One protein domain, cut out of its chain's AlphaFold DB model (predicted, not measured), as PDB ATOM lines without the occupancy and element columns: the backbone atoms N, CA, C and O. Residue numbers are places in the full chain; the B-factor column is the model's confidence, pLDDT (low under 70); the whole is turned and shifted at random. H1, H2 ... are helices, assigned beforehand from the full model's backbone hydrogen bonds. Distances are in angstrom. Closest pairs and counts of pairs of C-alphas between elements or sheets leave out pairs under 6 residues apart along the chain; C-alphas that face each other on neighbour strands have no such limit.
ATOM      1  N   ARG A 212      32.062  41.460 -34.504       93.75
ATOM      2  CA  ARG A 212      31.263  41.030 -35.664       93.75
ATOM      3  C   ARG A 212      29.795  40.786 -35.294       93.75
ATOM      4  O   ARG A 212      28.900  41.223 -36.007       93.75
ATOM      5  N   TRP A 213      29.540  40.194 -34.126       95.00
ATOM      6  CA  TRP A 213      28.186  40.034 -33.585       95.00
ATOM      7  C   TRP A 213      27.472  41.365 -33.291       95.00
ATOM      8  O   TRP A 213      26.267  41.517 -33.516       95.00
ATOM      9  N   MET A 214      28.191  42.353 -32.755       92.50
ATOM     10  CA  MET A 214      27.612  43.672 -32.487       92.50
ATOM     11  C   MET A 214      27.342  44.448 -33.772       92.50
ATOM     12  O   MET A 214      26.313  45.120 -33.865       92.50
ATOM     13  N   ASP A 215      28.221  44.305 -34.756       94.25
ATOM     14  CA  ASP A 215      28.133  44.977 -36.047       94.25
ATOM     15  C   ASP A 215      27.082  44.351 -36.963       94.25
ATOM     16  O   ASP A 215      26.552  45.049 -37.824       94.25
ATOM     17  N   LEU A 216      26.669  43.106 -36.691       95.00
ATOM     18  CA  LEU A 216      25.569  42.426 -37.377       95.00
ATOM     19  C   LEU A 216      24.273  43.251 -37.399       95.00
ATOM     20  O   LEU A 216      23.479  43.143 -38.325       95.00
ATOM     21  N   VAL A 217      24.068  44.134 -36.415       94.81
ATOM     22  CA  VAL A 217      22.913  45.047 -36.393       94.81
ATOM     23  C   VAL A 217      22.842  45.904 -37.653       94.81
ATOM     24  O   VAL A 217      21.740  46.175 -38.111       94.81
ATOM     25  N   LEU A 218      23.981  46.305 -38.227       95.06
ATOM     26  CA  LEU A 218      24.016  47.092 -39.463       95.06
ATOM     27  C   LEU A 218      23.439  46.334 -40.659       95.06
ATOM     28  O   LEU A 218      22.850  46.964 -41.529       95.06
ATOM     29  N   GLU A 219      23.585  45.012 -40.680       96.44
ATOM     30  CA  GLU A 219      23.037  44.140 -41.725       96.44
ATOM     31  C   GLU A 219      21.553  43.824 -41.485       96.44
ATOM     32  O   GLU A 219      20.834  43.475 -42.415       96.44
ATOM     33  N   MET A 220      21.072  43.989 -40.247       97.06
ATOM     34  CA  MET A 220      19.667  43.778 -39.887       97.06
ATOM     35  C   MET A 220      18.771  44.992 -40.163       97.06
ATOM     36  O   MET A 220      17.546  44.852 -40.173       97.06
ATOM     37  N   VAL A 221      19.342  46.195 -40.301       96.25
ATOM     38  CA  VAL A 221      18.573  47.433 -40.507       96.25
ATOM     39  C   VAL A 221      18.014  47.479 -41.927       96.25
ATOM     40  O   VAL A 221      18.754  47.329 -42.894       96.25
ATOM     41  N   THR A 222      16.714  47.753 -42.051       96.38
ATOM     42  CA  THR A 222      16.066  48.021 -43.344       96.38
ATOM     43  C   THR A 222      15.771  49.512 -43.529       96.38
ATOM     44  O   THR A 222      16.024  50.327 -42.642       96.38
ATOM     45  N   GLU A 223      15.227  49.883 -44.690       95.06
ATOM     46  CA  GLU A 223      14.733  51.244 -44.942       95.06
ATOM     47  C   GLU A 223      13.592  51.646 -43.990       95.06
ATOM     48  O   GLU A 223      13.452  52.828 -43.668       95.06
ATOM     49  N   ASP A 224      12.790  50.679 -43.520       96.00
ATOM     50  CA  ASP A 224      11.767  50.920 -42.502       96.00
ATOM     51  C   ASP A 224      12.401  50.810 -41.102       96.00
ATOM     52  O   ASP A 224      12.826  49.722 -40.703       96.00
ATOM     53  N   PRO A 225      12.430  51.898 -40.308       93.06
ATOM     54  CA  PRO A 225      13.046  51.891 -38.981       93.06
ATOM     55  C   PRO A 225      12.354  50.951 -37.981       93.06
ATOM     56  O   PRO A 225      12.916  50.676 -36.920       93.06
ATOM     57  N   ASN A 226      11.148  50.465 -38.292       95.06
ATOM     58  CA  ASN A 226      10.390  49.544 -37.448       95.06
ATOM     59  C   ASN A 226      10.471  48.088 -37.920       95.06
ATOM     60  O   ASN A 226       9.820  47.234 -37.319       95.06
ATOM     61  N   ILE A 227      11.215  47.793 -38.991       97.00
ATOM     62  CA  ILE A 227      11.366  46.438 -39.521       97.00
ATOM     63  C   ILE A 227      12.850  46.102 -39.604       97.00
ATOM     64  O   ILE A 227      13.635  46.772 -40.272       97.00
ATOM     65  N   PHE A 228      13.217  45.006 -38.954       97.88
ATOM     66  CA  PHE A 228      14.539  44.407 -39.040       97.88
ATOM     67  C   PHE A 228      14.448  43.075 -39.774       97.88
ATOM     68  O   PHE A 228      13.407  42.411 -39.722       97.88
ATOM     69  N   VAL A 229      15.526  42.694 -40.453       98.12
ATOM     70  CA  VAL A 229      15.627  41.457 -41.240       98.12
ATOM     71  C   VAL A 229      16.769  40.588 -40.737       98.12
ATOM     72  O   VAL A 229      17.782  41.089 -40.251       98.12
ATOM     73  N   CYS A 230      16.609  39.274 -40.853       98.25
ATOM     74  CA  CYS A 230      17.716  38.339 -40.718       98.25
ATOM     75  C   CYS A 230      18.671  38.499 -41.918       98.25
ATOM     76  O   CYS A 230      18.200  38.432 -43.050       98.25
ATOM     77  N   PRO A 231      19.993  38.655 -41.726       97.69
ATOM     78  CA  PRO A 231      20.932  38.775 -42.850       97.69
ATOM     79  C   PRO A 231      21.013  37.519 -43.733       97.69
ATOM     80  O   PRO A 231      21.433  37.596 -44.883       97.69
ATOM     81  N   SER A 232      20.579  36.371 -43.206       96.62
ATOM     82  CA  SER A 232      20.634  35.066 -43.879       96.62
ATOM     83  C   SER A 232      19.305  34.599 -44.476       96.62
ATOM     84  O   SER A 232      19.242  33.503 -45.024       96.62
ATOM     85  N   GLY A 233      18.213  35.357 -44.348       93.19
ATOM     86  CA  GLY A 233      16.922  34.909 -44.875       93.19
ATOM     87  C   GLY A 233      15.772  35.889 -44.672       93.19
ATOM     88  O   GLY A 233      15.948  37.006 -44.203       93.19
ATOM     89  N   ASP A 234      14.555  35.445 -44.979       95.69
ATOM     90  CA  ASP A 234      13.386  36.334 -45.069       95.69
ATOM     91  C   ASP A 234      12.693  36.633 -43.731       95.69
ATOM     92  O   ASP A 234      11.630  37.262 -43.701       95.69
ATOM     93  N   PHE A 235      13.252  36.182 -42.605       98.00
ATOM     94  CA  PHE A 235      12.652  36.436 -41.299       98.00
ATOM     95  C   PHE A 235      12.708  37.929 -40.955       98.00
ATOM     96  O   PHE A 235      13.771  38.552 -40.997       98.00
ATOM     97  N   LYS A 236      11.555  38.493 -40.575       98.38
ATOM     98  CA  LYS A 236      11.390  39.906 -40.213       98.38
ATOM     99  C   LYS A 236      10.813  40.045 -38.817       98.38
ATOM    100  O   LYS A 236       9.927  39.285 -38.431       98.38
ATOM    101  N   ALA A 237      11.267  41.053 -38.084       97.88
ATOM    102  CA  ALA A 237      10.777  41.337 -36.744       97.88
ATOM    103  C   ALA A 237      10.829  42.839 -36.429       97.88
ATOM    104  O   ALA A 237      11.635  43.563 -37.012       97.88
ATOM    105  N   PRO A 238      10.014  43.321 -35.472       97.06
ATOM    106  CA  PRO A 238       9.966  44.740 -35.123       97.06
ATOM    107  C   PRO A 238      11.122  45.201 -34.224       97.06
ATOM    108  O   PRO A 238      11.191  46.367 -33.847       97.06
ATOM    109  N   SER A 239      12.021  44.296 -33.819       96.81
ATOM    110  CA  SER A 239      13.178  44.646 -32.998       96.81
ATOM    111  C   SER A 239      14.413  43.827 -33.358       96.81
ATOM    112  O   SER A 239      14.321  42.646 -33.693       96.81
ATOM    113  N   VAL A 240      15.583  44.445 -33.193       96.00
ATOM    114  CA  VAL A 240      16.892  43.783 -33.324       96.00
ATOM    115  C   VAL A 240      17.031  42.601 -32.362       96.00
ATOM    116  O   VAL A 240      17.645  41.601 -32.715       96.00
ATOM    117  N   SER A 241      16.447  42.688 -31.159       95.50
ATOM    118  CA  SER A 241      16.474  41.585 -30.187       95.50
ATOM    119  C   SER A 241      15.801  40.340 -30.760       95.50
ATOM    120  O   SER A 241      16.407  39.278 -30.775       95.50
ATOM    121  N   ALA A 242      14.601  40.491 -31.327       96.50
ATOM    122  CA  ALA A 242      13.864  39.378 -31.920       96.50
ATOM    123  C   ALA A 242      14.581  38.774 -33.143       96.50
ATOM    124  O   ALA A 242      14.544  37.559 -33.331       96.50
ATOM    125  N   ILE A 243      15.273  39.587 -33.955       97.75
ATOM    126  CA  ILE A 243      16.116  39.056 -35.039       97.75
ATOM    127  C   ILE A 243      17.302  38.273 -34.481       97.75
ATOM    128  O   ILE A 243      17.566  37.172 -34.947       97.75
ATOM    129  N   ARG A 244      17.998  38.790 -33.463       96.62
ATOM    130  CA  ARG A 244      19.120  38.075 -32.832       96.62
ATOM    131  C   ARG A 244      18.689  36.746 -32.223       96.62
ATOM    132  O   ARG A 244      19.389  35.756 -32.393       96.62
ATOM    133  N   GLU A 245      17.537  36.708 -31.559       96.44
ATOM    134  CA  GLU A 245      16.954  35.461 -31.053       96.44
ATOM    135  C   GLU A 245      16.658  34.480 -32.194       96.44
ATOM    136  O   GLU A 245      16.981  33.298 -32.081       96.44
ATOM    137  N   HIS A 246      16.108  34.962 -33.316       97.12
ATOM    138  CA  HIS A 246      15.912  34.142 -34.509       97.12
ATOM    139  C   HIS A 246      17.235  33.607 -35.066       97.12
ATOM    140  O   HIS A 246      17.323  32.404 -35.295       97.12
ATOM    141  N   CYS A 247      18.257  34.454 -35.231       97.56
ATOM    142  CA  CYS A 247      19.584  34.070 -35.724       97.56
ATOM    143  C   CYS A 247      20.234  32.964 -34.881       97.56
ATOM    144  O   CYS A 247      20.997  32.165 -35.407       97.56
ATOM    145  N   LEU A 248      19.912  32.889 -33.588       96.69
ATOM    146  CA  LEU A 248      20.414  31.853 -32.678       96.69
ATOM    147  C   LEU A 248      19.485  30.638 -32.562       96.69
ATOM    148  O   LEU A 248      19.831  29.660 -31.899       96.69
ATOM    149  N   SER A 249      18.313  30.678 -33.191       96.06
ATOM    150  CA  SER A 249      17.354  29.576 -33.199       96.06
ATOM    151  C   SER A 249      17.646  28.575 -34.318       96.06
ATOM    152  O   SER A 249      18.131  28.947 -35.382       96.06
ATOM    153  N   GLU A 250      17.223  27.324 -34.125       95.81
ATOM    154  CA  GLU A 250      17.301  26.246 -35.132       95.81
ATOM    155  C   GLU A 250      16.523  26.545 -36.424       95.81
ATOM    156  O   GLU A 250      16.636  25.830 -37.413       95.81
ATOM    157  N   LYS A 251      15.701  27.603 -36.426       96.31
ATOM    158  CA  LYS A 251      14.943  28.043 -37.601       96.31
ATOM    159  C   LYS A 251      15.756  28.940 -38.533       96.31
ATOM    160  O   LYS A 251      15.269  29.251 -39.617       96.31
ATOM    161  N   CYS A 252      16.922  29.424 -38.106       97.12
ATOM    162  CA  CYS A 252      17.789  30.230 -38.956       97.12
ATOM    163  C   CYS A 252      18.716  29.327 -39.770       97.12
ATOM    164  O   CYS A 252      19.360  28.443 -39.211       97.12
ATOM    165  N   VAL A 253      18.809  29.576 -41.079       97.12
ATOM    166  CA  VAL A 253      19.658  28.789 -41.988       97.12
ATOM    167  C   VAL A 253      21.139  28.837 -41.594       97.12
ATOM    168  O   VAL A 253      21.807  27.810 -41.620       97.12
ATOM    169  N   ASP A 254      21.612  29.988 -41.108       96.69
ATOM    170  CA  ASP A 254      23.013  30.201 -40.726       96.69
ATOM    171  C   ASP A 254      23.211  30.213 -39.201       96.69
ATOM    172  O   ASP A 254      24.111  30.881 -38.685       96.69
ATOM    173  N   GLN A 255      22.375  29.481 -38.450       96.00
ATOM    174  CA  GLN A 255      22.442  29.439 -36.982       96.00
ATOM    175  C   GLN A 255      23.865  29.172 -36.465       96.00
ATOM    176  O   GLN A 255      24.324  29.843 -35.540       96.00
ATOM    177  N   ILE A 256      24.574  28.217 -37.077       96.00
ATOM    178  CA  ILE A 256      25.935  27.830 -36.680       96.00
ATOM    179  C   ILE A 256      26.883  29.029 -36.772       96.00
ATOM    180  O   ILE A 256      27.593  29.325 -35.816       96.00
ATOM    181  N   THR A 257      26.833  29.778 -37.875       95.88
ATOM    182  CA  THR A 257      27.658  30.976 -38.053       95.88
ATOM    183  C   THR A 257      27.359  32.027 -36.989       95.88
ATOM    184  O   THR A 257      28.274  32.660 -36.471       95.88
ATOM    185  N   TYR A 258      26.092  32.221 -36.624       96.88
ATOM    186  CA  TYR A 258      25.730  33.180 -35.581       96.88
ATOM    187  C   TYR A 258      26.184  32.752 -34.185       96.88
ATOM    188  O   TYR A 258      26.581  33.611 -33.396       96.88
ATOM    189  N   LEU A 259      26.180  31.450 -33.890       95.69
ATOM    190  CA  LEU A 259      26.721  30.909 -32.641       95.69
ATOM    191  C   LEU A 259      28.233  31.153 -32.533       95.69
ATOM    192  O   LEU A 259      28.683  31.644 -31.498       95.69
ATOM    193  N   GLU A 260      28.989  30.927 -33.612       95.75
ATOM    194  CA  GLU A 260      30.430  31.232 -33.675       95.75
ATOM    195  C   GLU A 260      30.707  32.723 -33.423       95.75
ATOM    196  O   GLU A 260      31.604  33.074 -32.660       95.75
ATOM    197  N   LEU A 261      29.904  33.625 -34.004       96.00
ATOM    198  CA  LEU A 261      30.061  35.069 -33.789       96.00
ATOM    199  C   LEU A 261      29.780  35.492 -32.337       96.00
ATOM    200  O   LEU A 261      30.396  36.438 -31.838       96.00
ATOM    201  N   VAL A 262      28.830  34.835 -31.663       96.00
ATOM    202  CA  VAL A 262      28.537  35.072 -30.239       96.00
ATOM    203  C   VAL A 262      29.694  34.603 -29.362       96.00
ATOM    204  O   VAL A 262      30.083  35.324 -28.436       96.00
ATOM    205  N   GLU A 263      30.257  33.436 -29.675       95.00
ATOM    206  CA  GLU A 263      31.427  32.881 -28.996       95.00
ATOM    207  C   GLU A 263      32.662  33.776 -29.178       95.00
ATOM    208  O   GLU A 263      33.276  34.164 -28.183       95.00
ATOM    209  N   GLU A 264      32.961  34.204 -30.410       93.25
ATOM    210  CA  GLU A 264      34.051  35.141 -30.734       93.25
ATOM    211  C   GLU A 264      33.908  36.462 -29.959       93.25
ATOM    212  O   GLU A 264      34.882  37.035 -29.470       93.25
ATOM    213  N   ALA A 265      32.672  36.943 -29.795       94.19
ATOM    214  CA  ALA A 265      32.384  38.151 -29.032       94.19
ATOM    215  C   ALA A 265      32.487  37.963 -27.505       94.19
ATOM    216  O   ALA A 265      32.383  38.951 -26.771       94.19
ATOM    217  N   GLY A 266      32.646  36.729 -27.013       94.25
ATOM    218  CA  GLY A 266      32.677  36.407 -25.587       94.25
ATOM    219  C   GLY A 266      31.361  36.710 -24.861       94.25
ATOM    220  O   GLY A 266      31.370  37.002 -23.662       94.25
ATOM    221  N   ILE A 267      30.231  36.701 -25.577       92.69
ATOM    222  CA  ILE A 267      28.908  36.989 -25.009       92.69
ATOM    223  C   ILE A 267      28.252  35.672 -24.600       92.69
ATOM    224  O   ILE A 267      28.234  34.707 -25.360       92.69
ATOM    225  N   LYS A 268      27.666  35.620 -23.403       94.06
ATOM    226  CA  LYS A 268      26.912  34.438 -22.977       94.06
ATOM    227  C   LYS A 268      25.570  34.400 -23.703       94.06
ATOM    228  O   LYS A 268      24.836  35.385 -23.699       94.06
ATOM    229  N   LEU A 269      25.222  33.245 -24.266       91.94
ATOM    230  CA  LEU A 269      23.937  33.004 -24.943       91.94
ATOM    231  C   LEU A 269      22.723  33.396 -24.082       91.94
ATOM    232  O   LEU A 269      21.772  33.998 -24.580       91.94
ATOM    233  N   GLU A 270      22.810  33.129 -22.780       91.94
ATOM    234  CA  GLU A 270      21.799  33.453 -21.764       91.94
ATOM    235  C   GLU A 270      21.486  34.958 -21.679       91.94
ATOM    236  O   GLU A 270      20.354  35.336 -21.378       91.94
ATOM    237  N   ASP A 271      22.469  35.818 -21.975       90.56
ATOM    238  CA  ASP A 271      22.312  37.276 -21.944       90.56
ATOM    239  C   ASP A 271      21.602  37.811 -23.202       90.56
ATOM    240  O   ASP A 271      21.082  38.930 -23.191       90.56
ATOM    241  N   ILE A 272      21.596  37.039 -24.297       88.75
ATOM    242  CA  ILE A 272      20.999  37.431 -25.582       88.75
ATOM    243  C   ILE A 272      19.577  36.892 -25.707       88.75
ATOM    244  O   ILE A 272      18.686  37.628 -26.123       88.75
ATOM    245  N   CYS A 273      19.372  35.615 -25.383       85.69
ATOM    246  CA  CYS A 273      18.111  34.922 -25.617       85.69
ATOM    247  C   CYS A 273      17.678  34.161 -24.356       85.69
ATOM    248  O   CYS A 273      17.930  32.960 -24.240       85.69
ATOM    249  N   PRO A 274      16.977  34.824 -23.416       81.94
ATOM    250  CA  PRO A 274      16.499  34.183 -22.190       81.94
ATOM    251  C   PRO A 274      15.549  33.004 -22.448       81.94
ATOM    252  O   PRO A 274      15.353  32.161 -21.574       81.94
ATOM    253  N   SER A 275      14.928  32.951 -23.633       82.25
ATOM    254  CA  SER A 275      14.039  31.864 -24.048       82.25
ATOM    255  C   SER A 275      14.768  30.602 -24.506       82.25
ATOM    256  O   SER A 275      14.175  29.524 -24.445       82.25
ATOM    257  N   ILE A 276      16.030  30.698 -24.939       75.06
ATOM    258  CA  ILE A 276      16.868  29.519 -25.181       75.06
ATOM    259  C   ILE A 276      17.358  29.071 -23.805       75.06
ATOM    260  O   ILE A 276      18.362  29.545 -23.282       75.06
ATOM    261  N   GLY A 277      16.565  28.217 -23.158       69.38
ATOM    262  CA  GLY A 277      16.896  27.689 -21.840       69.38
ATOM    263  C   GLY A 277      18.247  26.949 -21.820       69.38
ATOM    264  O   GLY A 277      18.783  26.586 -22.870       69.38
ATOM    265  N   PRO A 278      18.771  26.623 -20.623       63.66
ATOM    266  CA  PRO A 278      20.090  25.999 -20.425       63.66
ATOM    267  C   PRO A 278      20.235  24.586 -21.025       63.66
ATOM    268  O   PRO A 278      21.251  23.921 -20.836       63.66
ATOM    269  N   THR A 279      19.211  24.082 -21.712       60.38
ATOM    270  CA  THR A 279      19.208  22.780 -22.377       60.38
ATOM    271  C   THR A 279      19.845  22.808 -23.761       60.38
ATOM    272  O   THR A 279      20.097  21.733 -24.299       60.38
TER     273      THR A 279
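Overview. This is residues 212 to 279 of the 420 residues of an uncharacterized protein of Schizopora paradoxa (UniProt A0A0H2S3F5). H3 sits in the middle, with H2 and the folded-back loop of residues 221 to 239 toward one end, H4 and H5 toward the other, and H1 packing on H4. The printed part has 68 residues with five named helices, H1 to H5 in chain order, and no named strand. Its class is all helix, with 30 residues, under half, in named elements. It is compact, with a radius of gyration of the C-alphas of 11.4 A, and spans 35 by 21 by 20 A.

Arrangement. Start at H1, residues 212 to 215, which touches H4, residues 255 to 264; their closest C-alphas, of Trp 213 and Leu 261, are 5.3 A apart. H2, residues 217 to 220, only just touches H3, residues 240 to 247, with 3 pairs of C-alphas within 8 A, the closest those of Val 217 and Val 240, 6.9 A. Residues 228 to 229 pair antiparallel with 236 to 237. H3 and H4 are close but not clearly touching, at a steep tilt of 63 degrees, opposite ways. H3 only just touches H5, residues 269 to 272, with 3 such pairs, the closest Glu 245 and Ile 272, 7.1 A. Every O i to N i+4 pair is within hydrogen-bond range in H3 and H4; H1, H2 and H5 are too short for one.

Along the chain. Find C-alpha 212, where H1 begins, at (31.263, 41.030, -35.664). H3 runs 10.4 A and H4 14.4 A; H5 ends at C-alpha 272, (20.999, 37.431, -25.582).

Size, cuts and confidence. The C-alphas farthest apart, of Glu 223 and Thr 279, are 36.6 A apart. The printed part has no cut; the link H2 to H3 is long. Residues 277 to 279 are under pLDDT 70.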